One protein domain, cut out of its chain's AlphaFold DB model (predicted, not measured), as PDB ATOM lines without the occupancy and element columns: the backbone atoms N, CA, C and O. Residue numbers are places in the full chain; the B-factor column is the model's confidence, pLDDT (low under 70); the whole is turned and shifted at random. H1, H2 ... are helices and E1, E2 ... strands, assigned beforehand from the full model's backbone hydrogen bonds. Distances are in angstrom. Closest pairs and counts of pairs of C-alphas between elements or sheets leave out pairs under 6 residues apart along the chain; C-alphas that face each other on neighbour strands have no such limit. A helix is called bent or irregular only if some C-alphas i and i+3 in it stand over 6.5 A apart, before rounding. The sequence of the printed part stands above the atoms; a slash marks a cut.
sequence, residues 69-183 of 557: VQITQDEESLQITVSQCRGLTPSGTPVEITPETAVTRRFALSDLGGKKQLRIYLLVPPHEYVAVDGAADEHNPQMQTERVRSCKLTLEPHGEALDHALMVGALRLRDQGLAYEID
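Overview. This is residues 69 to 183 of the 557 residues of an uncharacterized protein of Granulicella mallensis (strain ATCC BAA-1857 / DSM 23137 / MP5ACTX8) (UniProt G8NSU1). Picture a small body of two strongly twisted sheets, E1 to E4 and E8 E5 E9 E10, wrapped round into an imperfect barrel, with E4 beside E8 at one seam and E1 beside E10 at the other. The hairpin E6 and E7 makes an arm at one end and gives the model much of its length, while the short helix H1 only grazes the second sheet. The printed part has 115 residues, with ten named strands and one named helix in the order E1 to E8, H1, E9, E10; the class is mostly strand. The first sheet is branched at E2, the second runs E8 E5 E9 E10, and E6 and E7 are a sheet of two, with antiparallel neighbours in each. The whole is only just loose, close to compact, with a radius of gyration of the C-alphas of 16.5 A and spans of 59 by 29 by 21 A.

Along the chain. Start at C-alpha 69, at (194.559, 179.594, 149.690), where E1 begins and runs to residue 73. E2, residues 77 to 88, is the longest strand; it measures 29.1 A from C-alpha 77 at (189.364, 164.817, 144.573) and bends by 75 degrees at residue 84. Its sheet also holds E3, residues 94 to 97, and E4, residues 103 to 108 and 17.0 A long. In the second sheet look for E8 at residues 152 to 154, E5 at 117 to 123 with 18.9 A, E9 at 165 to 173 with 22.5 A and a bend of 65 degrees at residue 168, and E10 at 180 to 182, which ends at C-alpha 182 at (190.695, 180.167, 142.749). The arm holds E6, residues 129 to 133, and E7, residues 145 to 149. H1 is residues 159 to 164; it is neither bent nor irregular, but only just: C-alphas 159 and 162 are 6.1 A apart.

Arrangement. Begin at E2, with E1 on one side and E4 on the other side of its residues 77 to 82. For E1 and E2 find N 70 and O 81 at 2.8 A; for E2 and E4, N 80 and O 105 at 2.9 A. Past the bend, E3 pairs with E2 over residues 85 to 88, with N 87 and O 95 at 3.0 A. E1 E2 E3 is a meander, each strand the antiparallel neighbour of the one before. Across to the second sheet, the closest C-alphas of E4 and E8 are those of Arg 105 and Leu 153, 6.1 A; those of E1 and E10 are Ile 71 and Glu 181, 7.4 A. That sheet is curled like part of a barrel; look for N 123 and O 152 at 2.8 A, N 120 and O 169 at 2.8 A, and N 172 and O 181 at 2.8 A. E8, H1 and E9 form a split strand-helix-strand unit, two strands running the same way with E5 between them, and its crossover is right-handed. H1 has 0 of 2 O i to N i+4 pairs within hydrogen-bond range and 3 of 3 O i to N i+3 pairs. In the hairpin E6 and E7, N 130 and O 148 are 2.8 A apart; E7 runs on into E8 at 28 degrees, and E3 and E7 are near each other.

Size, cuts and confidence. The C-alphas of His 139 and Gln 176, the two farthest apart, are 59.3 A from each other. The printed part has no cut. The link E6 to E7, 11 residues, is long. The mean pLDDT of the printed part is 88.9, and residues 141 to 143 are under 70.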
ATOM      1  N   VAL A  69     195.316 180.791 150.050       96.12
ATOM      2  CA  VAL A  69     194.559 179.594 149.690       96.12
ATOM      3  C   VAL A  69     195.286 178.882 148.559       96.12
ATOM      4  O   VAL A  69     195.661 179.493 147.561       96.12
ATOM      5  N   GLN A  70     195.483 177.579 148.711       96.56
ATOM      6  CA  GLN A  70     196.078 176.710 147.709       96.56
ATOM      7  C   GLN A  70     195.103 175.595 147.368       96.56
ATOM      8  O   GLN A  70     194.377 175.090 148.227       96.56
ATOM      9  N   ILE A  71     195.107 175.205 146.099       96.06
ATOM     10  CA  ILE A  71     194.304 174.098 145.601       96.06
ATOM     11  C   ILE A  71     195.193 173.098 144.879       96.06
ATOM     12  O   ILE A  71     196.141 173.458 144.181       96.06
ATOM     13  N   THR A  72     194.877 171.825 145.041       94.88
ATOM     14  CA  THR A  72     195.480 170.732 144.283       94.88
ATOM     15  C   THR A  72     194.352 169.793 143.902       94.88
ATOM     16  O   THR A  72     193.570 169.395 144.760       94.88
ATOM     17  N   GLN A  73     194.213 169.507 142.612       92.44
ATOM     18  CA  GLN A  73     193.138 168.668 142.100       92.44
ATOM     19  C   GLN A  73     193.730 167.454 141.398       92.44
ATOM     20  O   GLN A  73     194.523 167.607 140.469       92.44
ATOM     21  N   ASP A  74     193.265 166.286 141.823       91.62
ATOM     22  CA  ASP A  74     193.537 164.997 141.195       91.62
ATOM     23  C   ASP A  74     192.282 164.540 140.419       91.62
ATOM     24  O   ASP A  74     191.288 165.267 140.333       91.62
ATOM     25  N   GLU A  75     192.292 163.330 139.854       87.31
ATOM     26  CA  GLU A  75     191.170 162.815 139.046       87.31
ATOM     27  C   GLU A  75     189.859 162.651 139.837       87.31
ATOM     28  O   GLU A  75     188.780 162.824 139.275       87.31
ATOM     29  N   GLU A  76     189.939 162.357 141.139       91.12
ATOM     30  CA  GLU A  76     188.769 162.047 141.977       91.12
ATOM     31  C   GLU A  76     188.491 163.089 143.070       91.12
ATOM     32  O   GLU A  76     187.385 163.143 143.617       91.12
ATOM     33  N   SER A  77     189.473 163.929 143.413       94.00
ATOM     34  CA  SER A  77     189.364 164.817 144.573       94.00
ATOM     35  C   SER A  77     189.986 166.192 144.364       94.00
ATOM     36  O   SER A  77     190.963 166.362 143.638       94.00
ATOM     37  N   LEU A  78     189.410 167.176 145.052       94.75
ATOM     38  CA  LEU A  78     189.932 168.525 145.195       94.75
ATOM     39  C   LEU A  78     190.438 168.706 146.628       94.75
ATOM     40  O   LEU A  78     189.659 168.686 147.585       94.75
ATOM     41  N   GLN A  79     191.741 168.901 146.781       96.81
ATOM     42  CA  GLN A  79     192.369 169.291 148.034       96.81
ATOM     43  C   GLN A  79     192.459 170.815 148.115       96.81
ATOM     44  O   GLN A  79     192.980 171.465 147.211       96.81
ATOM     45  N   ILE A  80     191.972 171.376 149.219       97.50
ATOM     46  CA  ILE A  80     192.059 172.804 149.528       97.50
ATOM     47  C   ILE A  80     192.870 172.961 150.806       97.50
ATOM     48  O   ILE A  80     192.579 172.303 151.810       97.50
ATOM     49  N   THR A  81     193.847 173.859 150.768       97.75
ATOM     50  CA  THR A  81     194.690 174.225 151.904       97.75
ATOM     51  C   THR A  81     194.589 175.723 152.140       97.75
ATOM     52  O   THR A  81     194.790 176.512 151.220       97.75
ATOM     53  N   VAL A  82     194.307 176.126 153.376       97.19
ATOM     54  CA  VAL A  82     194.408 177.519 153.820       97.19
ATOM     55  C   VAL A  82     195.560 177.596 154.806       97.19
ATOM     56  O   VAL A  82     195.476 177.035 155.897       97.19
ATOM     57  N   SER A  83     196.649 178.244 154.398       96.00
ATOM     58  CA  SER A  83     197.888 178.335 155.184       96.00
ATOM     59  C   SER A  83     198.042 179.662 155.916       96.00
ATOM     60  O   SER A  83     198.862 179.772 156.820       96.00
ATOM     61  N   GLN A  84     197.257 180.671 155.547       94.88
ATOM     62  CA  GLN A  84     197.235 181.950 156.236       94.88
ATOM     63  C   GLN A  84     195.853 182.576 156.110       94.88
ATOM     64  O   GLN A  84     195.305 182.633 155.011       94.88
ATOM     65  N   CYS A  85     195.287 183.051 157.216       94.62
ATOM     66  CA  CYS A  85     194.047 183.824 157.215       94.62
ATOM     67  C   CYS A  85     193.842 184.499 158.572       94.62
ATOM     68  O   CYS A  85     194.047 183.878 159.611       94.62
ATOM     69  N   ARG A  86     193.362 185.745 158.569       93.94
ATOM     70  CA  ARG A  86     192.910 186.442 159.777       93.94
ATOM     71  C   ARG A  86     191.547 187.057 159.547       93.94
ATOM     72  O   ARG A  86     191.352 187.786 158.572       93.94
ATOM     73  N   GLY A  87     190.614 186.792 160.447       93.88
ATOM     74  CA  GLY A  87     189.265 187.312 160.308       93.88
ATOM     75  C   GLY A  87     188.406 187.150 161.546       93.88
ATOM     76  O   GLY A  87     188.827 186.620 162.571       93.88
ATOM     77  N   LEU A  88     187.175 187.621 161.416       92.44
ATOM     78  CA  LEU A  88     186.130 187.544 162.417       92.44
ATOM     79  C   LEU A  88     184.900 186.904 161.773       92.44
ATOM     80  O   LEU A  88     184.444 187.359 160.722       92.44
ATOM     81  N   THR A  89     184.363 185.848 162.376       91.94
ATOM     82  CA  THR A  89     183.098 185.249 161.922       91.94
ATOM     83  C   THR A  89     181.916 186.201 162.189       91.94
ATOM     84  O   THR A  89     182.039 187.109 163.016       91.94
ATOM     85  N   PRO A  90     180.739 185.994 161.565       88.81
ATOM     86  CA  PRO A  90     179.529 186.762 161.897       88.81
ATOM     87  C   PRO A  90     179.117 186.685 163.379       88.81
ATOM     88  O   PRO A  90     178.525 187.616 163.917       88.81
ATOM     89  N   SER A  91     179.451 185.586 164.059       85.75
ATOM     90  CA  SER A  91     179.289 185.401 165.508       85.75
ATOM     91  C   SER A  91     180.380 186.076 166.343       85.75
ATOM     92  O   SER A  91     180.412 185.876 167.548       85.75
ATOM     93  N   GLY A  92     181.301 186.843 165.758       86.88
ATOM     94  CA  GLY A  92     182.357 187.527 166.508       86.88
ATOM     95  C   GLY A  92     183.488 186.613 166.991       86.88
ATOM     96  O   GLY A  92     184.287 187.029 167.827       86.88
ATOM     97  N   THR A  93     183.579 185.380 166.487       87.75
ATOM     98  CA  THR A  93     184.674 184.468 166.841       87.75
ATOM     99  C   THR A  93     185.917 184.821 166.020       87.75
ATOM    100  O   THR A  93     185.829 184.876 164.788       87.75
ATOM    101  N   PRO A  94     187.073 185.075 166.658       89.75
ATOM    102  CA  PRO A  94     188.303 185.367 165.935       89.75
ATOM    103  C   PRO A  94     188.853 184.105 165.267       89.75
ATOM    104  O   PRO A  94     188.834 183.016 165.843       89.75
ATOM    105  N   VAL A  95     189.375 184.281 164.058       92.44
ATOM    106  CA  VAL A  95     190.047 183.250 163.267       92.44
ATOM    107  C   VAL A  95     191.460 183.725 162.978       92.44
ATOM    108  O   VAL A  95     191.645 184.788 162.383       92.44
ATOM    109  N   GLU A  96     192.444 182.924 163.368       92.44
ATOM    110  CA  GLU A  96     193.844 183.128 163.023       92.44
ATOM    111  C   GLU A  96     194.430 181.797 162.560       92.44
ATOM    112  O   GLU A  96     194.474 180.827 163.312       92.44
ATOM    113  N   ILE A  97     194.822 181.763 161.291       93.31
ATOM    114  CA  ILE A  97     195.551 180.667 160.669       93.31
ATOM    115  C   ILE A  97     196.917 181.205 160.287       93.31
ATOM    116  O   ILE A  97     197.029 182.208 159.572       93.31
ATOM    117  N   THR A  98     197.930 180.498 160.750       90.94
ATOM    118  CA  THR A  98     199.337 180.690 160.418       90.94
ATOM    119  C   THR A  98     199.853 179.458 159.668       90.94
ATOM    120  O   THR A  98     199.182 178.419 159.671       90.94
ATOM    121  N   PRO A  99     201.039 179.520 159.037       90.12
ATOM    122  CA  PRO A  99     201.604 178.367 158.336       90.12
ATOM    123  C   PRO A  99     201.726 177.106 159.208       90.12
ATOM    124  O   PRO A  99     201.577 175.998 158.699       90.12
ATOM    125  N   GLU A 100     201.940 177.262 160.516       86.56
ATOM    126  CA  GLU A 100     202.031 176.174 161.499       86.56
ATOM    127  C   GLU A 100     200.670 175.532 161.808       86.56
ATOM    128  O   GLU A 100     200.598 174.374 162.208       86.56
ATOM    129  N   THR A 101     199.581 176.273 161.600       88.75
ATOM    130  CA  THR A 101     198.195 175.867 161.890       88.75
ATOM    131  C   THR A 101     197.352 175.731 160.618       88.75
ATOM    132  O   THR A 101     196.123 175.834 160.651       88.75
ATOM    133  N   ALA A 102     198.012 175.490 159.480       93.31
ATOM    134  CA  ALA A 102     197.373 175.389 158.175       93.31
ATOM    135  C   ALA A 102     196.265 174.323 158.156       93.31
ATOM    136  O   ALA A 102     196.459 173.169 158.544       93.31
ATOM    137  N   VAL A 103     195.095 174.695 157.640       94.62
ATOM    138  CA  VAL A 103     193.935 173.801 157.566       94.62
ATOM    139  C   VAL A 103     193.863 173.218 156.164       94.62
ATOM    140  O   VAL A 103     193.859 173.955 155.180       94.62
ATOM    141  N   THR A 104     193.782 171.893 156.065       96.31
ATOM    142  CA  THR A 104     193.682 171.172 154.789       96.31
ATOM    143  C   THR A 104     192.461 170.263 154.791       96.31
ATOM    144  O   THR A 104     192.211 169.559 155.770       96.31
ATOM    145  N   ARG A 105     191.702 170.237 153.691       96.31
ATOM    146  CA  ARG A 105     190.598 169.286 153.504       96.31
ATOM    147  C   ARG A 105     190.500 168.826 152.054       96.31
ATOM    148  O   ARG A 105     190.686 169.614 151.132       96.31
ATOM    149  N   ARG A 106     190.186 167.542 151.874       96.44
ATOM    150  CA  ARG A 106     189.873 166.935 150.576       96.44
ATOM    151  C   ARG A 106     188.364 166.815 150.397       96.44
ATOM    152  O   ARG A 106     187.662 166.428 151.331       96.44
ATOM    153  N   PHE A 107     187.896 167.137 149.199       95.19
ATOM    154  CA  PHE A 107     186.505 167.030 148.769       95.19
ATOM    155  C   PHE A 107     186.441 166.108 147.553       95.19
ATOM    156  O   PHE A 107     187.246 166.262 146.634       95.19
ATOM    157  N   ALA A 108     185.511 165.155 147.534       93.38
ATOM    158  CA  ALA A 108     185.307 164.316 146.358       93.38
ATOM    159  C   ALA A 108     184.667 165.147 145.239       93.38
ATOM    160  O   ALA A 108     183.718 165.896 145.481       93.38
ATOM    161  N   LEU A 109     185.164 165.022 144.004       90.69
ATOM    162  CA  LEU A 109     184.626 165.777 142.864       90.69
ATOM    163  C   LEU A 109     183.168 165.402 142.555       90.69
ATOM    164  O   LEU A 109     182.411 166.251 142.079       90.69
ATOM    165  N   SER A 110     182.759 164.169 142.882       89.69
ATOM    166  CA  SER A 110     181.366 163.709 142.814       89.69
ATOM    167  C   SER A 110     180.422 164.580 143.641       89.69
ATOM    168  O   SER A 110     179.329 164.910 143.184       89.69
ATOM    169  N   ASP A 111     180.866 165.002 144.825       88.62
ATOM    170  CA  ASP A 111     180.044 165.734 145.793       88.62
ATOM    171  C   ASP A 111     179.869 167.200 145.379       88.62
ATOM    172  O   ASP A 111     178.891 167.850 145.749       88.62
ATOM    173  N   LEU A 112     180.792 167.723 144.566       88.31
ATOM    174  CA  LEU A 112     180.731 169.089 144.046       88.31
ATOM    175  C   LEU A 112     179.698 169.246 142.921       88.31
ATOM    176  O   LEU A 112     179.328 170.374 142.588       88.31
ATOM    177  N   GLY A 113     179.243 168.144 142.311       79.88
ATOM    178  CA  GLY A 113     178.140 168.131 141.344       79.88
ATOM    179  C   GLY A 113     178.315 169.065 140.136       79.88
ATOM    180  O   GLY A 113     177.326 169.546 139.590       79.88
ATOM    181  N   GLY A 114     179.556 169.388 139.751       79.44
ATOM    182  CA  GLY A 114     179.853 170.306 138.641       79.44
ATOM    183  C   GLY A 114     179.431 171.765 138.874       79.44
ATOM    184  O   GLY A 114     179.227 172.506 137.909       79.44
ATOM    185  N   LYS A 115     179.266 172.195 140.133       88.19
ATOM    186  CA  LYS A 115     178.927 173.585 140.471       88.19
ATOM    187  C   LYS A 115     179.961 174.549 139.882       88.19
ATOM    188  O   LYS A 115     181.152 174.444 140.141       88.19
ATOM    189  N   LYS A 116     179.500 175.538 139.111       89.31
ATOM    190  CA  LYS A 116     180.389 176.503 138.433       89.31
ATOM    191  C   LYS A 116     181.153 177.409 139.394       89.31
ATOM    192  O   LYS A 116     182.233 177.875 139.047       89.31
ATOM    193  N   GLN A 117     180.571 177.694 140.557       90.69
ATOM    194  CA  GLN A 117     181.155 178.544 141.586       90.69
ATOM    195  C   GLN A 117     180.907 177.928 142.961       90.69
ATOM    196  O   GLN A 117     179.791 177.502 143.261       90.69
ATOM    197  N   LEU A 118     181.949 177.902 143.786       93.44
ATOM    198  CA  LEU A 118     181.927 177.417 145.164       93.44
ATOM    199  C   LEU A 118     182.596 178.461 146.056       93.44
ATOM    200  O   LEU A 118     183.498 179.168 145.620       93.44
ATOM    201  N   ARG A 119     182.168 178.566 147.310       94.56
ATOM    202  CA  ARG A 119     182.765 179.482 148.288       94.56
ATOM    203  C   ARG A 119     183.567 178.675 149.295       94.56
ATOM    204  O   ARG A 119     183.161 177.581 149.665       94.56
ATOM    205  N   ILE A 120     184.700 179.209 149.728       95.88
ATOM    206  CA  ILE A 120     185.587 178.562 150.692       95.88
ATOM    207  C   ILE A 120     185.332 179.187 152.055       95.88
ATOM    208  O   ILE A 120     185.466 180.403 152.223       95.88
ATOM    209  N   TYR A 121     184.988 178.345 153.024       97.00
ATOM    210  CA  TYR A 121     184.702 178.758 154.387       97.00
ATOM    211  C   TYR A 121     185.602 178.050 155.395       97.00
ATOM    212  O   TYR A 121     185.853 176.847 155.301       97.00
ATOM    213  N   LEU A 122     186.011 178.797 156.414       96.56
ATOM    214  CA  LEU A 122     186.572 178.282 157.653       96.56
ATOM    215  C   LEU A 122     185.469 178.258 158.706       96.56
ATOM    216  O   LEU A 122     185.010 179.304 159.155       96.56
ATOM    217  N   LEU A 123     185.033 177.064 159.084       95.50
ATOM    218  CA  LEU A 123     184.101 176.850 160.177       95.50
ATOM    219  C   LEU A 123     184.876 176.805 161.495       95.50
ATOM    220  O   LEU A 123     185.768 175.967 161.657       95.50
ATOM    221  N   VAL A 124     184.503 177.672 162.432       92.25
ATOM    222  CA  VAL A 124     185.110 177.754 163.765       92.25
ATOM    223  C   VAL A 124     184.019 177.564 164.813       92.25
ATOM    224  O   VAL A 124     183.392 178.539 165.229       92.25
ATOM    225  N   PRO A 125     183.729 176.311 165.208       86.19
ATOM    226  CA  PRO A 125     182.671 176.033 166.165       86.19
ATOM    227  C   PRO A 125     182.950 176.714 167.513       86.19
ATOM    228  O   PRO A 125     184.105 176.761 167.958       86.19
ATOM    229  N   PRO A 126     181.913 177.231 168.189       81.69
ATOM    230  CA  PRO A 126     182.083 177.894 169.471       81.69
ATOM    231  C   PRO A 126     182.591 176.901 170.522       81.69
ATOM    232  O   PRO A 126     182.113 175.772 170.628       81.69
ATOM    233  N   HIS A 127     183.561 177.339 171.324       79.00
ATOM    234  CA  HIS A 127     184.151 176.575 172.429       79.00
ATOM    235  C   HIS A 127     184.810 175.223 172.064       79.00
ATOM    236  O   HIS A 127     185.139 174.456 172.974       79.00
ATOM    237  N   GLU A 128     185.046 174.925 170.780       86.25
ATOM    238  CA  GLU A 128     185.829 173.760 170.347       86.25
ATOM    239  C   GLU A 128     187.316 174.118 170.220       86.25
ATOM    240  O   GLU A 128     187.702 175.024 169.477       86.25
ATOM    241  N   TYR A 129     188.165 173.363 170.918       86.94
ATOM    242  CA  TYR A 129     189.617 173.546 170.930       86.94
ATOM    243  C   TYR A 129     190.326 172.219 170.659       86.94
ATOM    244  O   TYR A 129     189.840 171.161 171.059       86.94
ATOM    245  N   VAL A 130     191.490 172.290 170.022       87.12
ATOM    246  CA  VAL A 130     192.387 171.161 169.759       87.12
ATOM    247  C   VAL A 130     193.686 171.386 170.526       87.12
ATOM    248  O   VAL A 130     194.151 172.521 170.634       87.12
ATOM    249  N   ALA A 131     194.241 170.315 171.091       85.75
ATOM    250  CA  ALA A 131     195.557 170.350 171.715       85.75
ATOM    251  C   ALA A 131     196.643 170.291 170.631       85.75
ATOM    252  O   ALA A 131     196.589 169.424 169.759       85.75
ATOM    253  N   VAL A 132     197.604 171.204 170.692       83.75
ATOM    254  CA  VAL A 132     198.770 171.270 169.803       83.75
ATOM    255  C   VAL A 132     200.037 171.353 170.640       83.75
ATOM    256  O   VAL A 132     199.982 171.800 171.784       83.75
ATOM    257  N   ASP A 133     201.168 170.942 170.078       81.31
ATOM    258  CA  ASP A 133     202.453 171.108 170.752       81.31
ATOM    259  C   ASP A 133     202.800 172.604 170.814       81.31
ATOM    260  O   ASP A 133     202.845 173.293 169.793       81.31
ATOM    261  N   GLY A 134     202.971 173.108 172.031       76.50
ATOM    262  CA  GLY A 134     203.276 174.497 172.343       76.50
ATOM    263  C   GLY A 134     204.757 174.742 172.603       76.50
ATOM    264  O   GLY A 134     205.606 173.862 172.438       76.50
ATOM    265  N   ALA A 135     205.077 175.954 173.053       77.94
ATOM    266  CA  ALA A 135     206.437 176.275 173.475       77.94
ATOM    267  C   ALA A 135     206.857 175.429 174.693       77.94
ATOM    268  O   ALA A 135     206.055 175.127 175.579       77.94
ATOM    269  N   ALA A 136     208.138 175.059 174.755       75.44
ATOM    270  CA  ALA A 136     208.672 174.360 175.915       75.44
ATOM    271  C   ALA A 136     208.642 175.276 177.147       75.44
ATOM    272  O   ALA A 136     209.351 176.279 177.196       75.44
ATOM    273  N   ASP A 137     207.842 174.912 178.148       75.31
ATOM    274  CA  ASP A 137     207.895 175.534 179.469       75.31
ATOM    275  C   ASP A 137     209.159 175.045 180.201       75.31
ATOM    276  O   ASP A 137     209.303 173.853 180.495       75.31
ATOM    277  N   GLU A 138     210.086 175.967 180.488       79.12
ATOM    278  CA  GLU A 138     211.346 175.688 181.197       79.12
ATOM    279  C   GLU A 138     211.122 175.093 182.597       79.12
ATOM    280  O   GLU A 138     211.965 174.351 183.106       79.12
ATOM    281  N   HIS A 139     209.987 175.399 183.227       75.50
ATOM    282  CA  HIS A 139     209.641 174.964 184.577       75.50
ATOM    283  C   HIS A 139     208.706 173.752 184.595       75.50
ATOM    284  O   HIS A 139     208.644 173.055 185.610       75.50
ATOM    285  N   ASN A 140     208.023 173.459 183.485       71.19
ATOM    286  CA  ASN A 140     207.172 172.280 183.331       71.19
ATOM    287  C   ASN A 140     207.316 171.637 181.938       71.19
ATOM    288  O   ASN A 140     206.408 171.710 181.108       71.19
ATOM    289  N   PRO A 141     208.407 170.884 181.688       66.25
ATOM    290  CA  PRO A 141     208.668 170.259 180.386       66.25
ATOM    291  C   PRO A 141     207.611 169.231 179.952       66.25
ATOM    292  O   PRO A 141     207.593 168.817 178.799       66.25
ATOM    293  N   GLN A 142     206.743 168.790 180.871       67.75
ATOM    294  CA  GLN A 142     205.620 167.889 180.592       67.75
ATOM    295  C   GLN A 142     204.357 168.627 180.107       67.75
ATOM    296  O   GLN A 142     203.414 167.981 179.661       67.75
ATOM    297  N   MET A 143     204.321 169.965 180.179       65.56
ATOM    298  CA  MET A 143     203.182 170.805 179.782       65.56
ATOM    299  C   MET A 143     203.424 171.520 178.446       65.56
ATOM    300  O   MET A 143     203.105 172.691 178.292       65.56
ATOM    301  N   GLN A 144     203.950 170.802 177.453       70.19
ATOM    302  CA  GLN A 144     204.173 171.331 176.099       70.19
ATOM    303  C   GLN A 144     202.916 171.276 175.222       70.19
ATOM    304  O   GLN A 144     203.034 171.168 174.012       70.19
ATOM    305  N   THR A 145     201.712 171.283 175.797       77.62
ATOM    306  CA  THR A 145     200.477 171.269 174.999       77.62
ATOM    307  C   THR A 145     199.696 172.557 175.202       77.62
ATOM    308  O   THR A 145     199.294 172.904 176.311       77.62
ATOM    309  N   GLU A 146     199.475 173.271 174.107       82.69
ATOM    310  CA  GLU A 146     198.636 174.459 174.029       82.69
ATOM    311  C   GLU A 146     197.261 174.094 173.459       82.69
ATOM    312  O   GLU A 146     197.088 173.083 172.778       82.69
ATOM    313  N   ARG A 147     196.244 174.912 173.744       83.56
ATOM    314  CA  ARG A 147     194.893 174.746 173.191       83.56
ATOM    315  C   ARG A 147     194.641 175.832 172.155       83.56
ATOM    316  O   ARG A 147     194.582 177.007 172.504       83.56
ATOM    317  N   VAL A 148     194.412 175.436 170.908       84.62
ATOM    318  CA  VAL A 148     194.078 176.349 169.803       84.62
ATOM    319  C   VAL A 148     192.651 176.082 169.334       84.62
ATOM    320  O   VAL A 148     192.137 174.971 169.469       84.62
ATOM    321  N   ARG A 149     191.963 177.107 168.824       87.62
ATOM    322  CA  ARG A 149     190.591 176.965 168.316       87.62
ATOM    323  C   ARG A 149     190.538 175.962 167.167       87.62
ATOM    324  O   ARG A 149     191.341 176.021 166.239       87.62
ATOM    325  N   SER A 150     189.549 175.072 167.203       90.38
ATOM    326  CA  SER A 150     189.307 174.130 166.112       90.38
ATOM    327  C   SER A 150     188.817 174.875 164.869       90.38
ATOM    328  O   SER A 150     187.718 175.427 164.872       90.38
ATOM    329  N   CYS A 151     189.583 174.816 163.780       92.75
ATOM    330  CA  CYS A 151     189.190 175.353 162.478       92.75
ATOM    331  C   CYS A 151     188.995 174.211 161.472       92.75
ATOM    332  O   CYS A 151     189.864 173.357 161.308       92.75
ATOM    333  N   LYS A 152     187.848 174.186 160.783       94.06
ATOM    334  CA  LYS A 152     187.491 173.150 159.799       94.06
ATOM    335  C   LYS A 152     187.146 173.805 158.462       94.06
ATOM    336  O   LYS A 152     186.313 174.701 158.414       94.06
ATOM    337  N   LEU A 153     187.734 173.341 157.361       95.56
ATOM    338  CA  LEU A 153     187.366 173.819 156.022       95.56
ATOM    339  C   LEU A 153     186.019 173.246 155.583       95.56
ATOM    340  O   LEU A 153     185.763 172.059 155.777       95.56
ATOM    341  N   THR A 154     185.172 174.050 154.949       95.31
ATOM    342  CA  THR A 154     183.929 173.602 154.308       95.31
ATOM    343  C   THR A 154     183.603 174.468 153.092       95.31
ATOM    344  O   THR A 154     184.053 175.607 152.999       95.31
ATOM    345  N   LEU A 155     182.827 173.924 152.156       93.62
ATOM    346  CA  LEU A 155     182.347 174.653 150.975       93.62
ATOM    347  C   LEU A 155     180.874 175.063 151.098       93.62
ATOM    348  O   LEU A 155     180.419 175.984 150.427       93.62
ATOM    349  N   GLU A 156     180.130 174.391 151.980       88.44
ATOM    350  CA  GLU A 156     178.680 174.539 152.122       88.44
ATOM    351  C   GLU A 156     178.291 174.516 153.606       88.44
ATOM    352  O   GLU A 156     177.836 173.500 154.129       88.44
ATOM    353  N   PRO A 157     178.522 175.615 154.345       89.25
ATOM    354  CA  PRO A 157     177.947 175.770 155.673       89.25
ATOM    355  C   PRO A 157     176.420 175.921 155.568       89.25
ATOM    356  O   PRO A 157     175.899 176.582 154.666       89.25
ATOM    357  N   HIS A 158     175.686 175.310 156.498       86.62
ATOM    358  CA  HIS A 158     174.221 175.329 156.536       86.62
ATOM    359  C   HIS A 158     173.708 175.697 157.930       86.62
ATOM    360  O   HIS A 158     174.345 175.382 158.937       86.62
ATOM    361  N   GLY A 159     172.532 176.329 157.989       86.44
ATOM    362  CA  GLY A 159     171.873 176.691 159.246       86.44
ATOM    363  C   GLY A 159     172.745 177.588 160.126       86.44
ATOM    364  O   GLY A 159     173.367 178.528 159.639       86.44
ATOM    365  N   GLU A 160     172.817 177.269 161.418       83.94
ATOM    366  CA  GLU A 160     173.587 178.030 162.414       83.94
ATOM    367  C   GLU A 160     175.103 178.016 162.153       83.94
ATOM    368  O   GLU A 160     175.807 178.933 162.567       83.94
ATOM    369  N   ALA A 161     175.623 177.043 161.393       88.00
ATOM    370  CA  ALA A 161     177.048 176.982 161.063       88.00
ATOM    371  C   ALA A 161     177.522 178.186 160.226       88.00
ATOM    372  O   ALA A 161     178.710 178.499 160.239       88.00
ATOM    373  N   LEU A 162     176.613 178.877 159.523       88.94
ATOM    374  CA  LEU A 162     176.923 180.106 158.786       88.94
ATOM    375  C   LEU A 162     177.390 181.235 159.711       88.94
ATOM    376  O   LEU A 162     178.319 181.956 159.357       88.94
ATOM    377  N   ASP A 163     176.817 181.347 160.913       88.94
ATOM    378  CA  ASP A 163     177.215 182.369 161.887       88.94
ATOM    379  C   ASP A 163     178.653 182.143 162.387       88.94
ATOM    380  O   ASP A 163     179.331 183.072 162.828       88.94
ATOM    381  N   HIS A 164     179.149 180.912 162.300       91.56
ATOM    382  CA  HIS A 164     180.486 180.508 162.736       91.56
ATOM    383  C   HIS A 164     181.442 180.253 161.562       91.56
ATOM    384  O   HIS A 164     182.544 179.741 161.759       91.56
ATOM    385  N   ALA A 165     181.034 180.601 160.340       94.69
ATOM    386  CA  ALA A 165     181.826 180.414 159.136       94.69
ATOM    387  C   ALA A 165     182.438 181.741 158.673       94.69
ATOM    388  O   ALA A 165     181.734 182.717 158.414       94.69
ATOM    389  N   LEU A 166     183.759 181.768 158.520       95.38
ATOM    390  CA  LEU A 166     184.477 182.856 157.868       95.38
ATOM    391  C   LEU A 166     184.681 182.510 156.393       95.38
ATOM    392  O   LEU A 166     185.317 181.509 156.073       95.38
ATOM    393  N   MET A 167     184.161 183.340 155.494       95.50
ATOM    394  CA  MET A 167     184.405 183.196 154.060       95.50
ATOM    395  C   MET A 167     185.782 183.769 153.708       95.50
ATOM    396  O   MET A 167     186.069 184.912 154.052       95.50
ATOM    397  N   VAL A 168     186.618 182.984 153.026       95.62
ATOM    398  CA  VAL A 168     188.019 183.358 152.739       95.62
ATOM    399  C   VAL A 168     188.347 183.452 151.254       95.62
ATOM    400  O   VAL A 168     189.361 184.033 150.888       95.62
ATOM    401  N   GLY A 169     187.498 182.900 150.391       95.00
ATOM    402  CA  GLY A 169     187.706 182.930 148.950       95.00
ATOM    403  C   GLY A 169     186.599 182.209 148.196       95.00
ATOM    404  O   GLY A 169     185.647 181.698 148.795       95.00
ATOM    405  N   ALA A 170     186.742 182.142 146.879       95.06
ATOM    406  CA  ALA A 170     185.849 181.396 146.010       95.06
ATOM    407  C   ALA A 170     186.644 180.574 144.996       95.06
ATOM    408  O   ALA A 170     187.773 180.905 144.635       95.06
ATOM    409  N   LEU A 171     186.029 179.490 144.545       94.69
ATOM    410  CA  LEU A 171     186.491 178.664 143.448       94.69
ATOM    411  C   LEU A 171     185.550 178.847 142.269       94.69
ATOM    412  O   LEU A 171     184.331 178.918 142.442       94.69
ATOM    413  N   ARG A 172     186.115 178.830 141.068       93.94
ATOM    414  CA  ARG A 172     185.369 178.756 139.816       93.94
ATOM    415  C   ARG A 172     185.817 177.547 139.011       93.94
ATOM    416  O   ARG A 172     186.992 177.188 139.016       93.94
ATOM    417  N   LEU A 173     184.879 176.921 138.315       92.19
ATOM    418  CA  LEU A 173     185.205 175.916 137.311       92.19
ATOM    419  C   LEU A 173     185.846 176.620 136.107       92.19
ATOM    420  O   LEU A 173     185.338 177.652 135.661       92.19
ATOM    421  N   ARG A 174     186.955 176.088 135.584       89.88
ATOM    422  CA  ARG A 174     187.609 176.654 134.397       89.88
ATOM    423  C   ARG A 174     186.680 176.619 133.187       89.88
ATOM    424  O   ARG A 174     186.013 175.621 132.935       89.88
ATOM    425  N   ASP A 175     186.718 177.682 132.384       82.31
ATOM    426  CA  ASP A 175     185.912 177.794 131.159       82.31
ATOM    427  C   ASP A 175     186.263 176.699 130.128       82.31
ATOM    428  O   ASP A 175     185.427 176.299 129.319       82.31
ATOM    429  N   GLN A 176     187.499 176.187 130.181       76.56
ATOM    430  CA  GLN A 176     188.011 175.097 129.351       76.56
ATOM    431  C   GLN A 176     188.528 173.952 130.237       76.56
ATOM    432  O   GLN A 176     189.732 173.771 130.400       76.56
ATOM    433  N   GLY A 177     187.621 173.192 130.855       75.69
ATOM    434  CA  GLY A 177     187.971 171.959 131.565       75.69
ATOM    435  C   GLY A 177     187.038 171.607 132.721       75.69
ATOM    436  O   GLY A 177     186.031 172.263 132.959       75.69
ATOM    437  N   LEU A 178     187.407 170.550 133.446       81.69
ATOM    438  CA  LEU A 178     186.742 170.099 134.680       81.69
ATOM    439  C   LEU A 178     187.535 170.477 135.944       81.69
ATOM    440  O   LEU A 178     187.209 170.046 137.050       81.69
ATOM    441  N   ALA A 179     188.604 171.256 135.778       89.31
ATOM    442  CA  ALA A 179     189.446 171.700 136.875       89.31
ATOM    443  C   ALA A 179     188.888 172.973 137.516       89.31
ATOM    444  O   ALA A 179     188.454 173.895 136.818       89.31
ATOM    445  N   TYR A 180     188.933 173.026 138.842       93.31
ATOM    446  CA  TYR A 180     188.648 174.226 139.612       93.31
ATOM    447  C   TYR A 180     189.885 175.112 139.705       93.31
ATOM    448  O   TYR A 180     191.022 174.642 139.746       93.31
ATOM    449  N   GLU A 181     189.651 176.415 139.778       94.25
ATOM    450  CA  GLU A 181     190.663 177.401 140.121       94.25
ATOM    451  C   GLU A 181     190.136 178.421 141.124       94.25
ATOM    452  O   GLU A 181     188.926 178.605 141.258       94.25
ATOM    453  N   ILE A 182     191.048 179.074 141.841       94.69
ATOM    454  CA  ILE A 182     190.695 180.167 142.749       94.69
ATOM    455  C   ILE A 182     190.210 181.348 141.906       94.69
ATOM    456  O   ILE A 182     190.872 181.754 140.950       94.69
ATOM    457  N   ASP A 183     189.043 181.887 142.248       94.31
ATOM    458  CA  ASP A 183     188.494 183.062 141.584       94.31
ATOM    459  C   ASP A 183     189.194 184.322 142.100       94.31
ATOM    460  O   ASP A 183     188.853 184.852 143.156       94.31
TER     461      ASP A 183